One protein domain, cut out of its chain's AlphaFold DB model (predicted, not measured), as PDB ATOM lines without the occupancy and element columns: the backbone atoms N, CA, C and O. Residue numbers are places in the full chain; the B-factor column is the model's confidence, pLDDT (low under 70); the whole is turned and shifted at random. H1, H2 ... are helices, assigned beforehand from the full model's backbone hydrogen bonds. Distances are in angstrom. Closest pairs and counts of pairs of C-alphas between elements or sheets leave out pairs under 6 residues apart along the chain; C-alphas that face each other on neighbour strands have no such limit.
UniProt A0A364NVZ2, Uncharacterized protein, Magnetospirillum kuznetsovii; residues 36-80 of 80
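This is residues 36 to 80 of the 80 residues of an uncharacterized protein of Magnetospirillum kuznetsovii (UniProt A0A364NVZ2). Picture a long, straight helix, H1, with a shorter helix, H2, set off from its far end by a loop and turned across its line, so that the two make an open L. H1 makes the longest axis of the model, and at its other end residues 36 to 39 turn off its line towards the same side as H2. The printed part has 45 residues with two named helices, H1 then H2, and no named strand; the class is all helix. The whole is extended and flat, with a radius of gyration of the C-alphas of 15.1 A and spans of 40 by 23 by 11 A.

Start at C-alpha 36, at (-7.055, -17.344, -13.677), and go on to C-alpha 40 at (-7.861, -9.296, -22.496), where H1 begins. H1 holds residues 40 to 58 and measures 27.1 A from first to last C-alpha. Next find C-alpha 65 at (-39.290, 2.633, -1.687), where H2 begins; it holds residues 65 to 77, is 18.2 A long and ends at C-alpha 77, at (-24.944, 3.454, 9.419).

Compare the x values: they fall from C-alpha 40 to C-alpha 58 along H1 and rise from C-alpha 65 to C-alpha 77 along H2. The two helices are apart, with no C-alpha of the one within 8 A of the other. The six residues between them, 59 to 64, make a short link. In H1 and H2 every O i to N i+4 pair is within hydrogen-bond range. Residues 36 to 56, of which 40 to 56 belong to H1, stand free, and so do residues 72 to 79, of which 72 to 77 belong to H2.

The two C-alphas farthest apart are those of Gly 37 and Lys 65, at 42.2 A. The printed part has no cut and ends at Ile 80, the chain's last residue. Look at the B-factor column for the pLDDT: its mean over the printed part is 79.0, and it is under 70 at residues 58 to 63 and 78 to 80.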
ATOM      1  N   ASN A  36      -5.987 -16.628 -12.972       91.00
ATOM      2  CA  ASN A  36      -7.055 -17.344 -13.677       91.00
ATOM      3  C   ASN A  36      -6.803 -17.495 -15.189       91.00
ATOM      4  O   ASN A  36      -7.650 -18.041 -15.895       91.00
ATOM      5  N   GLY A  37      -5.666 -17.014 -15.702       91.31
ATOM      6  CA  GLY A  37      -5.313 -17.112 -17.120       91.31
ATOM      7  C   GLY A  37      -6.292 -16.399 -18.054       91.31
ATOM      8  O   GLY A  37      -6.473 -16.834 -19.192       91.31
ATOM      9  N   LEU A  38      -6.953 -15.333 -17.588       91.00
ATOM     10  CA  LEU A  38      -7.931 -14.617 -18.401       91.00
ATOM     11  C   LEU A  38      -7.248 -13.868 -19.546       91.00
ATOM     12  O   LEU A  38      -6.201 -13.242 -19.382       91.00
ATOM     13  N   THR A  39      -7.880 -13.893 -20.712       92.19
ATOM     14  CA  THR A  39      -7.478 -13.082 -21.867       92.19
ATOM     15  C   THR A  39      -8.004 -11.648 -21.740       92.19
ATOM     16  O   THR A  39      -8.994 -11.407 -21.047       92.19
ATOM     17  N   GLN A  40      -7.400 -10.694 -22.462       91.25
ATOM     18  CA  GLN A  40      -7.861  -9.296 -22.496       91.25
ATOM     19  C   GLN A  40      -9.356  -9.182 -22.844       91.25
ATOM     20  O   GLN A  40     -10.101  -8.491 -22.159       91.25
ATOM     21  N   ALA A  41      -9.824  -9.938 -23.844       90.69
ATOM     22  CA  ALA A  41     -11.228  -9.920 -24.253       90.69
ATOM     23  C   ALA A  41     -12.182 -10.388 -23.135       90.69
ATOM     24  O   ALA A  41     -13.275  -9.845 -22.984       90.69
ATOM     25  N   GLN A  42     -11.778 -11.383 -22.339       92.19
ATOM     26  CA  GLN A  42     -12.573 -11.857 -21.200       92.19
ATOM     27  C   GLN A  42     -12.608 -10.824 -20.071       92.19
ATOM     28  O   GLN A  42     -13.664 -10.618 -19.472       92.19
ATOM     29  N   VAL A  43     -11.484 -10.155 -19.813       92.25
ATOM     30  CA  VAL A  43     -11.393  -9.065 -18.832       92.25
ATOM     31  C   VAL A  43     -12.292  -7.893 -19.229       92.25
ATOM     32  O   VAL A  43     -13.080  -7.427 -18.406       92.25
ATOM     33  N   ASP A  44     -12.256  -7.475 -20.493       90.19
ATOM     34  CA  ASP A  44     -13.092  -6.386 -21.000       90.19
ATOM     35  C   ASP A  44     -14.587  -6.688 -20.835       90.19
ATOM     36  O   ASP A  44     -15.354  -5.842 -20.366       90.19
ATOM     37  N   VAL A  45     -15.018  -7.907 -21.186       90.50
ATOM     38  CA  VAL A  45     -16.413  -8.342 -21.004       90.50
ATOM     39  C   VAL A  45     -16.790  -8.346 -19.524       90.50
ATOM     40  O   VAL A  45     -17.815  -7.768 -19.157       90.50
ATOM     41  N   ALA A  46     -15.953  -8.935 -18.665       90.69
ATOM     42  CA  ALA A  46     -16.220  -9.032 -17.234       90.69
ATOM     43  C   ALA A  46     -16.361  -7.649 -16.578       90.69
ATOM     44  O   ALA A  46     -17.311  -7.410 -15.831       90.69
ATOM     45  N   LEU A  47     -15.463  -6.711 -16.891       90.50
ATOM     46  CA  LEU A  47     -15.491  -5.360 -16.327       90.50
ATOM     47  C   LEU A  47     -16.672  -4.532 -16.835       90.50
ATOM     48  O   LEU A  47     -17.261  -3.769 -16.060       90.50
ATOM     49  N   ARG A  48     -17.065  -4.690 -18.105       89.00
ATOM     50  CA  ARG A  48     -18.268  -4.034 -18.640       89.00
ATOM     51  C   ARG A  48     -19.530  -4.566 -17.976       89.00
ATOM     52  O   ARG A  48     -20.349  -3.768 -17.523       89.00
ATOM     53  N   GLU A  49     -19.674  -5.886 -17.853       89.62
ATOM     54  CA  GLU A  49     -20.801  -6.481 -17.129       89.62
ATOM     55  C   GLU A  49     -20.848  -6.022 -15.673       89.62
ATOM     56  O   GLU A  49     -21.914  -5.671 -15.168       89.62
ATOM     57  N   TRP A  50     -19.701  -5.992 -14.997       87.75
ATOM     58  CA  TRP A  50     -19.614  -5.574 -13.603       87.75
ATOM     59  C   TRP A  50     -20.016  -4.109 -13.417       87.75
ATOM     60  O   TRP A  50     -20.850  -3.803 -12.564       87.75
ATOM     61  N   SER A  51     -19.509  -3.215 -14.270       87.12
ATOM     62  CA  SER A  51     -19.873  -1.792 -14.267       87.12
ATOM     63  C   SER A  51     -21.374  -1.604 -14.499       87.12
ATOM     64  O   SER A  51     -22.038  -0.864 -13.772       87.12
ATOM     65  N   TRP A  52     -21.949  -2.334 -15.458       86.75
ATOM     66  CA  TRP A  52     -23.389  -2.314 -15.712       86.75
ATOM     67  C   TRP A  52     -24.188  -2.798 -14.494       86.75
ATOM     68  O   TRP A  52     -25.124  -2.123 -14.062       86.75
ATOM     69  N   ARG A  53     -23.799  -3.924 -13.881       84.56
ATOM     70  CA  ARG A  53     -24.459  -4.465 -12.680       84.56
ATOM     71  C   ARG A  53     -24.401  -3.480 -11.518       84.56
ATOM     72  O   ARG A  53     -25.439  -3.219 -10.915       84.56
ATOM     73  N   ILE A  54     -23.235  -2.898 -11.235       83.00
ATOM     74  CA  ILE A  54     -23.069  -1.882 -10.185       83.00
ATOM     75  C   ILE A  54     -23.992  -0.699 -10.448       83.00
ATOM     76  O   ILE A  54     -24.736  -0.305  -9.550       83.00
ATOM     77  N   LYS A  55     -24.005  -0.164 -11.676       83.00
ATOM     78  CA  LYS A  55     -24.892   0.948 -12.026       83.00
ATOM     79  C   LYS A  55     -26.332   0.627 -11.646       83.00
ATOM     80  O   LYS A  55     -26.965   1.421 -10.964       83.00
ATOM     81  N   TRP A  56     -26.831  -0.548 -12.021       79.31
ATOM     82  CA  TRP A  56     -28.211  -0.942 -11.749       79.31
ATOM     83  C   TRP A  56     -28.506  -1.311 -10.296       79.31
ATOM     84  O   TRP A  56     -29.628  -1.068  -9.853       79.31
ATOM     85  N   ILE A  57     -27.527  -1.829  -9.553       76.19
ATOM     86  CA  ILE A  57     -27.616  -2.049  -8.098       76.19
ATOM     87  C   ILE A  57     -27.710  -0.717  -7.334       76.19
ATOM     88  O   ILE A  57     -28.179  -0.663  -6.204       76.19
ATOM     89  N   PHE A  58     -27.318   0.400  -7.937       67.62
ATOM     90  CA  PHE A  58     -27.460   1.712  -7.302       67.62
ATOM     91  C   PHE A  58     -28.459   2.628  -8.016       67.62
ATOM     92  O   PHE A  58     -28.702   3.746  -7.562       67.62
ATOM     93  N   THR A  59     -29.121   2.152  -9.078       68.25
ATOM     94  CA  THR A  59     -30.184   2.901  -9.758       68.25
ATOM     95  C   THR A  59     -31.506   2.790  -8.986       68.25
ATOM     96  O   THR A  59     -32.056   1.694  -8.853       68.25
ATOM     97  N   PRO A  60     -32.105   3.915  -8.546       61.94
ATOM     98  CA  PRO A  60     -33.305   3.905  -7.711       61.94
ATOM     99  C   PRO A  60     -34.503   3.184  -8.336       61.94
ATOM    100  O   PRO A  60     -35.275   2.567  -7.603       61.94
ATOM    101  N   SER A  61     -34.686   3.239  -9.662       65.12
ATOM    102  CA  SER A  61     -35.843   2.639 -10.353       65.12
ATOM    103  C   SER A  61     -35.991   1.137 -10.111       65.12
ATOM    104  O   SER A  61     -37.110   0.638 -10.150       65.12
ATOM    105  N   ASN A  62     -34.897   0.442  -9.798       62.25
ATOM    106  CA  ASN A  62     -34.893  -1.000  -9.551       62.25
ATOM    107  C   ASN A  62     -35.224  -1.372  -8.101       62.25
ATOM    108  O   ASN A  62     -35.400  -2.547  -7.788       62.25
ATOM    109  N   TYR A  63     -35.325  -0.380  -7.216       67.75
ATOM    110  CA  TYR A  63     -35.609  -0.576  -5.803       67.75
ATOM    111  C   TYR A  63     -36.994  -0.059  -5.449       67.75
ATOM    112  O   TYR A  63     -37.338   1.099  -5.718       67.75
ATOM    113  N   SER A  64     -37.758  -0.890  -4.742       76.31
ATOM    114  CA  SER A  64     -38.939  -0.432  -4.014       76.31
ATOM    115  C   SER A  64     -38.552   0.660  -3.007       76.31
ATOM    116  O   SER A  64     -37.419   0.710  -2.517       76.31
ATOM    117  N   LYS A  65     -39.502   1.533  -2.650       73.81
ATOM    118  CA  LYS A  65     -39.290   2.633  -1.687       73.81
ATOM    119  C   LYS A  65     -38.612   2.162  -0.389       73.81
ATOM    120  O   LYS A  65     -37.731   2.846   0.122       73.81
ATOM    121  N   TRP A  66     -38.961   0.969   0.096       78.50
ATOM    122  CA  TRP A  66     -38.378   0.365   1.297       78.50
ATOM    123  C   TRP A  66     -36.931  -0.095   1.118       78.50
ATOM    124  O   TRP A  66     -36.118   0.093   2.020       78.50
ATOM    125  N   GLN A  67     -36.580  -0.661  -0.037       76.56
ATOM    126  CA  GLN A  67     -35.199  -1.060  -0.311       76.56
ATOM    127  C   GLN A  67     -34.281   0.155  -0.465       76.56
ATOM    128  O   GLN A  67     -33.153   0.106   0.007       76.56
ATOM    129  N   ARG A  68     -34.773   1.269  -1.028       74.81
ATOM    130  CA  ARG A  68     -34.013   2.532  -1.085       74.81
ATOM    131  C   ARG A  68     -33.673   3.056   0.310       74.81
ATOM    132  O   ARG A  68     -32.540   3.454   0.545       74.81
ATOM    133  N   ILE A  69     -34.632   3.011   1.240       77.31
ATOM    134  CA  ILE A  69     -34.424   3.416   2.641       77.31
ATOM    135  C   ILE A  69     -33.423   2.485   3.330       77.31
ATOM    136  O   ILE A  69     -32.517   2.969   3.995       77.31
ATOM    137  N   LYS A  70     -33.543   1.163   3.143       78.62
ATOM    138  CA  LYS A  70     -32.587   0.193   3.701       78.62
ATOM    139  C   LYS A  70     -31.179   0.387   3.146       78.62
ATOM    140  O   LYS A  70     -30.226   0.330   3.908       78.62
ATOM    141  N   LEU A  71     -31.051   0.658   1.849       76.38
ATOM    142  CA  LEU A  71     -29.765   0.904   1.204       76.38
ATOM    143  C   LEU A  71     -29.139   2.214   1.701       76.38
ATOM    144  O   LEU A  71     -27.970   2.233   2.066       76.38
ATOM    145  N   ALA A  72     -29.930   3.285   1.803       72.44
ATOM    146  CA  ALA A  72     -29.490   4.548   2.394       72.44
ATOM    147  C   ALA A  72     -29.081   4.382   3.866       72.44
ATOM    148  O   ALA A  72     -28.044   4.891   4.274       72.44
ATOM    149  N   ALA A  73     -29.849   3.624   4.654       77.19
ATOM    150  CA  ALA A  73     -29.511   3.312   6.039       77.19
ATOM    151  C   ALA A  73     -28.232   2.466   6.140       77.19
ATOM    152  O   ALA A  73     -27.397   2.732   6.997       77.19
ATOM    153  N   HIS A  74     -28.034   1.502   5.241       77.75
ATOM    154  CA  HIS A  74     -26.805   0.716   5.170       77.75
ATOM    155  C   HIS A  74     -25.587   1.598   4.852       77.75
ATOM    156  O   HIS A  74     -24.561   1.466   5.509       77.75
ATOM    157  N   PHE A  75     -25.701   2.552   3.923       72.06
ATOM    158  CA  PHE A  75     -24.617   3.496   3.623       72.06
ATOM    159  C   PHE A  75     -24.348   4.509   4.742       72.06
ATOM    160  O   PHE A  75     -23.195   4.860   4.974       72.06
ATOM    161  N   LEU A  76     -25.388   4.978   5.437       74.31
ATOM    162  CA  LEU A  76     -25.251   5.956   6.522       74.31
ATOM    163  C   LEU A  76     -24.774   5.331   7.837       74.31
ATOM    164  O   LEU A  76     -24.079   5.991   8.604       74.31
ATOM    165  N   PHE A  77     -25.145   4.078   8.109       81.19
ATOM    166  CA  PHE A  77     -24.944   3.454   9.419       81.19
ATOM    167  C   PHE A  77     -24.136   2.151   9.381       81.19
ATOM    168  O   PHE A  77     -23.848   1.595  10.437       81.19
ATOM    169  N   GLY A  78     -23.739   1.655   8.201       53.53
ATOM    170  CA  GLY A  78     -22.776   0.558   7.993       53.53
ATOM    171  C   GLY A  78     -23.147  -0.818   8.567       53.53
ATOM    172  O   GLY A  78     -22.436  -1.790   8.323       53.53
ATOM    173  N   ARG A  79     -24.229  -0.917   9.346       52.97
ATOM    174  CA  ARG A  79     -24.662  -2.103  10.091       52.97
ATOM    175  C   ARG A  79     -26.172  -2.053  10.346       52.97
ATOM    176  O   ARG A  79     -26.603  -1.498  11.352       52.97
ATOM    177  N   ILE A  80     -26.962  -2.652   9.457       47.28
ATOM    178  CA  ILE A  80     -28.272  -3.251   9.779       47.28
ATOM    179  C   ILE A  80     -28.335  -4.579   9.039       47.28
ATOM    180  O   ILE A  80     -28.025  -4.560   7.826       47.28
TER     181      ILE A  80